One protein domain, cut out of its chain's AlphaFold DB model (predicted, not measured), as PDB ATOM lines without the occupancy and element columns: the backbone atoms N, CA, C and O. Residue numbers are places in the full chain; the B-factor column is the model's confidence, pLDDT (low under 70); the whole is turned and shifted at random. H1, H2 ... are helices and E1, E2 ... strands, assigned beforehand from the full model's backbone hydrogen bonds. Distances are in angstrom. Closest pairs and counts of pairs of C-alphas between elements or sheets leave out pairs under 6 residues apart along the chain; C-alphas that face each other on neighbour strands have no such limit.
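AT A GLANCE: This is residues 670 to 726 of the 838 residues of an uncharacterized protein of Hyphomonas sp (UniProt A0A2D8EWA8). A small, thin body is made of a two-stranded hairpin, E1 and E2, with a short helix at either side of it: H1 near E2, and H2 next to E1. From this body a long tail sticks out, residues 707 to 726, which stand free and make much of the length. The printed part has 57 residues with two named helices and two named strands, in the order H1, E1, E2, H2; the sheet, E1 - E2, is antiparallel. The class is mixed, helices and strands, with 23 residues, under half, in named elements. The whole is extended, with a radius of gyration of the C-alphas of 16.8 A and spans of 56 by 21 by 12 A.

HOW THE PARTS SIT: Start at H1, residues 670 to 675, and look from there to E2, residues 692 to 696: their closest C-alphas, those of Val 674 and Phe 692, are 6.2 A apart. A short link of 7 residues runs from H1 to E1, residues 683 to 687. E1 and E2 form a hairpin over a tight link of 4 residues; they are antiparallel, with 144 degrees between their directions. Look across the pair at N 684 and O 695, 2.8 A apart, and at N 686 and O 693, 3.0 A apart, both within hydrogen-bond range. At the end of E2 a tight link, with 0 residues between, leads to H2, residues 697 to 703. The closest C-alphas of E1 and H2 are those of Asn 683 and Gly 697, 5.6 A apart. H1 and H2 are apart. In H1 every O i to N i+4 pair is within hydrogen-bond range; in H2, 2 of 3 are.

IN THESE COORDINATES: Find C-alpha 670 at (-24.927, -8.054, 42.852); from there H1 runs 8.6 A to C-alpha 675. E1 begins at C-alpha 683, at (-15.786, -19.703, 31.138), and runs 12.7 A to C-alpha 687. E2 runs 13.3 A from C-alpha 692 to C-alpha 696. H2 runs 9.7 A from C-alpha 697 to C-alpha 703, at (-22.659, -12.678, 23.620).

THE WHOLE: The two C-alphas farthest apart, those of Gln 672 and Asn 725, are 56.1 A apart. Without the free residues 707 to 726, the body of 37 residues spans 29 by 22 by 8 A. Residues 704 to 726 hold no named element. The printed part has no cut, and no link between named elements is long. The mean pLDDT of the printed part is 72.1; find values under 70 at residue 670, residues 681 to 682 and residues 708 to 726 of this predicted model.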
ATOM      1  N   GLN A 670     -25.603  -7.777  44.125       68.62
ATOM      2  CA  GLN A 670     -24.927  -8.054  42.852       68.62
ATOM      3  C   GLN A 670     -23.515  -8.645  43.030       68.62
ATOM      4  O   GLN A 670     -23.100  -9.487  42.238       68.62
ATOM      5  N   LEU A 671     -22.783  -8.272  44.088       72.75
ATOM      6  CA  LEU A 671     -21.472  -8.865  44.385       72.75
ATOM      7  C   LEU A 671     -21.593 -10.254  45.030       72.75
ATOM      8  O   LEU A 671     -20.705 -11.083  44.843       72.75
ATOM      9  N   GLN A 672     -22.686 -10.538  45.746       70.81
ATOM     10  CA  GLN A 672     -22.987 -11.895  46.219       70.81
ATOM     11  C   GLN A 672     -23.389 -12.817  45.063       70.81
ATOM     12  O   GLN A 672     -22.963 -13.969  45.034       70.81
ATOM     13  N   ASP A 673     -24.144 -12.305  44.090       76.44
ATOM     14  CA  ASP A 673     -24.539 -13.051  42.894       76.44
ATOM     15  C   ASP A 673     -23.305 -13.434  42.054       76.44
ATOM     16  O   ASP A 673     -23.151 -14.601  41.696       76.44
ATOM     17  N   VAL A 674     -22.364 -12.500  41.840       75.38
ATOM     18  CA  VAL A 674     -21.064 -12.779  41.190       75.38
ATOM     19  C   VAL A 674     -20.232 -13.791  41.987       75.38
ATOM     20  O   VAL A 674     -19.685 -14.725  41.400       75.38
ATOM     21  N   ALA A 675     -20.161 -13.660  43.316       76.06
ATOM     22  CA  ALA A 675     -19.451 -14.611  44.178       76.06
ATOM     23  C   ALA A 675     -20.094 -16.016  44.208       76.06
ATOM     24  O   ALA A 675     -19.428 -16.990  44.557       76.06
ATOM     25  N   GLY A 676     -21.373 -16.131  43.835       74.56
ATOM     26  CA  GLY A 676     -22.105 -17.393  43.708       74.56
ATOM     27  C   GLY A 676     -21.942 -18.105  42.359       74.56
ATOM     28  O   GLY A 676     -22.458 -19.215  42.202       74.56
ATOM     29  N   LEU A 677     -21.252 -17.507  41.380       82.62
ATOM     30  CA  LEU A 677     -21.076 -18.102  40.053       82.62
ATOM     31  C   LEU A 677     -20.126 -19.307  40.063       82.62
ATOM     32  O   LEU A 677     -19.109 -19.348  40.755       82.62
ATOM     33  N   ALA A 678     -20.447 -20.307  39.239       78.00
ATOM     34  CA  ALA A 678     -19.684 -21.547  39.158       78.00
ATOM     35  C   ALA A 678     -18.312 -21.330  38.491       78.00
ATOM     36  O   ALA A 678     -18.202 -21.277  37.263       78.00
ATOM     37  N   VAL A 679     -17.259 -21.259  39.310       76.69
ATOM     38  CA  VAL A 679     -15.863 -21.118  38.868       76.69
ATOM     39  C   VAL A 679     -15.470 -22.312  37.990       76.69
ATOM     40  O   VAL A 679     -15.283 -23.430  38.469       76.69
ATOM     41  N   THR A 680     -15.378 -22.080  36.681       71.31
ATOM     42  CA  THR A 680     -15.175 -23.116  35.659       71.31
ATOM     43  C   THR A 680     -14.175 -22.644  34.605       71.31
ATOM     44  O   THR A 680     -14.266 -21.531  34.089       71.31
ATOM     45  N   ASN A 681     -13.184 -23.482  34.285       65.62
ATOM     46  CA  ASN A 681     -12.123 -23.105  33.348       65.62
ATOM     47  C   ASN A 681     -12.643 -22.980  31.913       65.62
ATOM     48  O   ASN A 681     -13.360 -23.848  31.420       65.62
ATOM     49  N   GLY A 682     -12.209 -21.918  31.232       68.88
ATOM     50  CA  GLY A 682     -12.673 -21.579  29.888       68.88
ATOM     51  C   GLY A 682     -14.013 -20.842  29.862       68.88
ATOM     52  O   GLY A 682     -14.460 -20.499  28.767       68.88
ATOM     53  N   ASN A 683     -14.621 -20.568  31.024       81.81
ATOM     54  CA  ASN A 683     -15.786 -19.703  31.138       81.81
ATOM     55  C   ASN A 683     -15.387 -18.277  31.560       81.81
ATOM     56  O   ASN A 683     -14.451 -18.073  32.330       81.81
ATOM     57  N   PHE A 684     -16.126 -17.299  31.047       86.00
ATOM     58  CA  PHE A 684     -15.986 -15.866  31.267       86.00
ATOM     59  C   PHE A 684     -17.226 -15.357  31.999       86.00
ATOM     60  O   PHE A 684     -18.333 -15.820  31.723       86.00
ATOM     61  N   ILE A 685     -17.059 -14.400  32.911       87.44
ATOM     62  CA  ILE A 685     -18.196 -13.722  33.542       87.44
ATOM     63  C   ILE A 685     -18.671 -12.624  32.590       87.44
ATOM     64  O   ILE A 685     -17.908 -11.716  32.263       87.44
ATOM     65  N   VAL A 686     -19.918 -12.721  32.137       83.00
ATOM     66  CA  VAL A 686     -20.567 -11.760  31.236       83.00
ATOM     67  C   VAL A 686     -21.964 -11.421  31.758       83.00
ATOM     68  O   VAL A 686     -22.561 -12.203  32.497       83.00
ATOM     69  N   GLY A 687     -22.478 -10.239  31.417       80.81
ATOM     70  CA  GLY A 687     -23.858  -9.862  31.729       80.81
ATOM     71  C   GLY A 687     -24.807 -10.343  30.633       80.81
ATOM     72  O   GLY A 687     -24.616  -9.980  29.476       80.81
ATOM     73  N   ASP A 688     -25.838 -11.112  30.986       76.81
ATOM     74  CA  ASP A 688     -26.842 -11.626  30.032       76.81
ATOM     75  C   ASP A 688     -28.016 -10.654  29.775       76.81
ATOM     76  O   ASP A 688     -28.959 -10.964  29.046       76.81
ATOM     77  N   GLY A 689     -27.961  -9.467  30.386       73.81
ATOM     78  CA  GLY A 689     -29.030  -8.466  30.385       73.81
ATOM     79  C   GLY A 689     -29.998  -8.568  31.569       73.81
ATOM     80  O   GLY A 689     -30.889  -7.730  31.683       73.81
ATOM     81  N   SER A 690     -29.845  -9.555  32.459       75.88
ATOM     82  CA  SER A 690     -30.626  -9.704  33.701       75.88
ATOM     83  C   SER A 690     -29.766  -9.962  34.945       75.88
ATOM     84  O   SER A 690     -30.111  -9.461  36.015       75.88
ATOM     85  N   ASN A 691     -28.653 -10.693  34.838       78.38
ATOM     86  CA  ASN A 691     -27.636 -10.811  35.891       78.38
ATOM     87  C   ASN A 691     -26.241 -11.102  35.291       78.38
ATOM     88  O   ASN A 691     -26.074 -11.206  34.074       78.38
ATOM     89  N   PHE A 692     -25.222 -11.238  36.140       84.06
ATOM     90  CA  PHE A 692     -23.940 -11.822  35.749       84.06
ATOM     91  C   PHE A 692     -24.050 -13.347  35.670       84.06
ATOM     92  O   PHE A 692     -24.622 -13.979  36.557       84.06
ATOM     93  N   VAL A 693     -23.467 -13.945  34.631       84.31
ATOM     94  CA  VAL A 693     -23.434 -15.396  34.395       84.31
ATOM     95  C   VAL A 693     -22.054 -15.841  33.899       84.31
ATOM     96  O   VAL A 693     -21.299 -15.050  33.340       84.31
ATOM     97  N   ALA A 694     -21.706 -17.115  34.111       88.38
ATOM     98  CA  ALA A 694     -20.425 -17.691  33.690       88.38
ATOM     99  C   ALA A 694     -20.576 -18.520  32.399       88.38
ATOM    100  O   ALA A 694     -21.053 -19.657  32.429       88.38
ATOM    101  N   GLU A 695     -20.127 -17.978  31.267       89.44
ATOM    102  CA  GLU A 695     -20.302 -18.548  29.924       89.44
ATOM    103  C   GLU A 695     -19.008 -19.087  29.314       89.44
ATOM    104  O   GLU A 695     -17.984 -18.416  29.348       89.44
ATOM    105  N   SER A 696     -19.046 -20.250  28.654       84.12
ATOM    106  CA  SER A 696     -17.877 -20.781  27.930       84.12
ATOM    107  C   SER A 696     -17.362 -19.811  26.861       84.12
ATOM    108  O   SER A 696     -18.149 -19.103  26.237       84.12
ATOM    109  N   GLY A 697     -16.063 -19.826  26.562       76.44
ATOM    110  CA  GLY A 697     -15.449 -18.915  25.588       76.44
ATOM    111  C   GLY A 697     -16.052 -18.949  24.178       76.44
ATOM    112  O   GLY A 697     -15.884 -17.992  23.426       76.44
ATOM    113  N   SER A 698     -16.767 -20.013  23.790       75.19
ATOM    114  CA  SER A 698     -17.573 -20.031  22.561       75.19
ATOM    115  C   SER A 698     -18.893 -19.266  22.682       75.19
ATOM    116  O   SER A 698     -19.279 -18.611  21.719       75.19
ATOM    117  N   THR A 699     -19.564 -19.333  23.835       76.94
ATOM    118  CA  THR A 699     -20.791 -18.569  24.112       76.94
ATOM    119  C   THR A 699     -20.464 -17.097  24.344       76.94
ATOM    120  O   THR A 699     -21.027 -16.255  23.659       76.94
ATOM    121  N   ALA A 700     -19.446 -16.798  25.158       83.62
ATOM    122  CA  ALA A 700     -19.012 -15.432  25.443       83.62
ATOM    123  C   ALA A 700     -18.659 -14.638  24.167       83.62
ATOM    124  O   ALA A 700     -18.999 -13.466  24.064       83.62
ATOM    125  N   ARG A 701     -18.050 -15.263  23.144       79.75
ATOM    126  CA  ARG A 701     -17.824 -14.600  21.839       79.75
ATOM    127  C   ARG A 701     -19.112 -14.284  21.077       79.75
ATOM    128  O   ARG A 701     -19.139 -13.290  20.364       79.75
ATOM    129  N   ALA A 702     -20.157 -15.101  21.213       76.31
ATOM    130  CA  ALA A 702     -21.464 -14.815  20.625       76.31
ATOM    131  C   ALA A 702     -22.177 -13.688  21.393       76.31
ATOM    132  O   ALA A 702     -22.688 -12.765  20.765       76.31
ATOM    133  N   SER A 703     -22.123 -13.716  22.727       80.31
ATOM    134  CA  SER A 703     -22.659 -12.678  23.620       80.31
ATOM    135  C   SER A 703     -21.944 -11.323  23.459       80.31
ATOM    136  O   SER A 703     -22.559 -10.279  23.640       80.31
ATOM    137  N   LEU A 704     -20.667 -11.331  23.049       76.94
ATOM    138  CA  LEU A 704     -19.863 -10.146  22.705       76.94
ATOM    139  C   LEU A 704     -19.864  -9.791  21.200       76.94
ATOM    140  O   LEU A 704     -19.279  -8.781  20.817       76.94
ATOM    141  N   GLY A 705     -20.494 -10.597  20.338       76.31
ATOM    142  CA  GLY A 705     -20.670 -10.304  18.908       76.31
ATOM    143  C   GLY A 705     -19.448 -10.475  17.986       76.31
ATOM    144  O   GLY A 705     -19.442  -9.882  16.911       76.31
ATOM    145  N   LEU A 706     -18.428 -11.264  18.356       74.44
ATOM    146  CA  LEU A 706     -17.141 -11.352  17.633       74.44
ATOM    147  C   LEU A 706     -16.967 -12.657  16.826       74.44
ATOM    148  O   LEU A 706     -17.121 -13.755  17.377       74.44
ATOM    149  N   ALA A 707     -16.552 -12.568  15.554       71.00
ATOM    150  CA  ALA A 707     -16.326 -13.722  14.676       71.00
ATOM    151  C   ALA A 707     -14.838 -13.955  14.313       71.00
ATOM    152  O   ALA A 707     -14.046 -13.039  14.092       71.00
ATOM    153  N   ILE A 708     -14.434 -15.232  14.249       68.38
ATOM    154  CA  ILE A 708     -13.051 -15.632  13.934       68.38
ATOM    155  C   ILE A 708     -12.830 -15.565  12.419       68.38
ATOM    156  O   ILE A 708     -13.598 -16.149  11.655       68.38
ATOM    157  N   GLY A 709     -11.759 -14.888  11.998       63.53
ATOM    158  CA  GLY A 709     -11.427 -14.639  10.590       63.53
ATOM    159  C   GLY A 709     -11.841 -13.254  10.074       63.53
ATOM    160  O   GLY A 709     -11.263 -12.800   9.090       63.53
ATOM    161  N   SER A 710     -12.763 -12.565  10.754       62.12
ATOM    162  CA  SER A 710     -13.063 -11.135  10.561       62.12
ATOM    163  C   SER A 710     -12.499 -10.290  11.700       62.12
ATOM    164  O   SER A 710     -11.673  -9.414  11.463       62.12
ATOM    165  N   ASP A 711     -12.901 -10.596  12.934       65.44
ATOM    166  CA  ASP A 711     -12.692  -9.727  14.100       65.44
ATOM    167  C   ASP A 711     -11.566 -10.239  15.010       65.44
ATOM    168  O   ASP A 711     -10.990  -9.485  15.791       65.44
ATOM    169  N   VAL A 712     -11.223 -11.531  14.903       66.12
ATOM    170  CA  VAL A 712     -10.156 -12.177  15.685       66.12
ATOM    171  C   VAL A 712      -9.283 -13.074  14.799       66.12
ATOM    172  O   VAL A 712      -9.786 -13.945  14.083       66.12
ATOM    173  N   GLN A 713      -7.962 -12.881  14.887       62.66
ATOM    174  CA  GLN A 713      -6.912 -13.704  14.265       62.66
ATOM    175  C   GLN A 713      -6.461 -14.829  15.220       62.66
ATOM    176  O   GLN A 713      -6.366 -14.616  16.427       62.66
ATOM    177  N   ALA A 714      -6.149 -16.021  14.697       64.12
ATOM    178  CA  ALA A 714      -5.688 -17.164  15.495       64.12
ATOM    179  C   ALA A 714      -4.160 -17.347  15.387       64.12
ATOM    180  O   ALA A 714      -3.641 -17.656  14.319       64.12
ATOM    181  N   TYR A 715      -3.445 -17.185  16.503       58.19
ATOM    182  CA  TYR A 715      -1.985 -16.976  16.548       58.19
ATOM    183  C   TYR A 715      -1.092 -18.200  16.212       58.19
ATOM    184  O   TYR A 715       0.128 -18.077  16.217       58.19
ATOM    185  N   ASN A 716      -1.639 -19.392  15.941       56.41
ATOM    186  CA  ASN A 716      -0.822 -20.607  15.756       56.41
ATOM    187  C   ASN A 716      -1.375 -21.665  14.779       56.41
ATOM    188  O   ASN A 716      -0.959 -22.824  14.834       56.41
ATOM    189  N   ALA A 717      -2.284 -21.299  13.871       53.06
ATOM    190  CA  ALA A 717      -2.670 -22.182  12.771       53.06
ATOM    191  C   ALA A 717      -1.685 -22.013  11.601       53.06
ATOM    192  O   ALA A 717      -1.800 -21.075  10.816       53.06
ATOM    193  N   ASP A 718      -0.714 -22.924  11.507       55.47
ATOM    194  CA  ASP A 718       0.324 -22.977  10.467       55.47
ATOM    195  C   ASP A 718      -0.288 -23.382   9.104       55.47
ATOM    196  O   ASP A 718      -0.171 -24.513   8.627       55.47
ATOM    197  N   THR A 719      -1.079 -22.475   8.524       59.84
ATOM    198  CA  THR A 719      -1.899 -22.718   7.333       59.84
ATOM    199  C   THR A 719      -1.444 -21.856   6.167       59.84
ATOM    200  O   THR A 719      -1.682 -20.651   6.127       59.84
ATOM    201  N   VAL A 720      -0.827 -22.515   5.190       59.72
ATOM    202  CA  VAL A 720      -0.366 -21.939   3.920       59.72
ATOM    203  C   VAL A 720      -1.527 -21.256   3.182       59.72
ATOM    204  O   VAL A 720      -2.565 -21.884   2.943       59.72
ATOM    205  N   PHE A 721      -1.351 -19.990   2.791       61.53
ATOM    206  CA  PHE A 721      -2.373 -19.222   2.072       61.53
ATOM    207  C   PHE A 721      -2.645 -19.856   0.700       61.53
ATOM    208  O   PHE A 721      -1.719 -20.100  -0.074       61.53
ATOM    209  N   LYS A 722      -3.914 -20.153   0.397       55.06
ATOM    210  CA  LYS A 722      -4.319 -20.887  -0.823       55.06
ATOM    211  C   LYS A 722      -4.563 -19.989  -2.039       55.06
ATOM    212  O   LYS A 722      -4.780 -20.489  -3.138       55.06
ATOM    213  N   ASP A 723      -4.541 -18.682  -1.828       54.97
ATOM    214  CA  ASP A 723      -4.879 -17.609  -2.760       54.97
ATOM    215  C   ASP A 723      -3.696 -16.665  -3.056       54.97
ATOM    216  O   ASP A 723      -3.830 -15.737  -3.853       54.97
ATOM    217  N   ALA A 724      -2.521 -16.926  -2.470       57.88
ATOM    218  CA  ALA A 724      -1.314 -16.112  -2.616       57.88
ATOM    219  C   ALA A 724      -0.046 -16.958  -2.851       57.88
ATOM    220  O   ALA A 724       0.027 -18.135  -2.499       57.88
ATOM    221  N   ASN A 725       0.994 -16.336  -3.421       62.69
ATOM    222  CA  ASN A 725       2.316 -16.954  -3.543       62.69
ATOM    223  C   ASN A 725       3.018 -16.982  -2.179       62.69
ATOM    224  O   ASN A 725       3.373 -15.939  -1.632       62.69
ATOM    225  N   ASN A 726       3.285 -18.180  -1.664       65.75
ATOM    226  CA  ASN A 726       3.964 -18.369  -0.385       65.75
ATOM    227  C   ASN A 726       5.491 -18.352  -0.573       65.75
ATOM    228  O   ASN A 726       6.022 -19.053  -1.434       65.75
TER     229      ASN A 726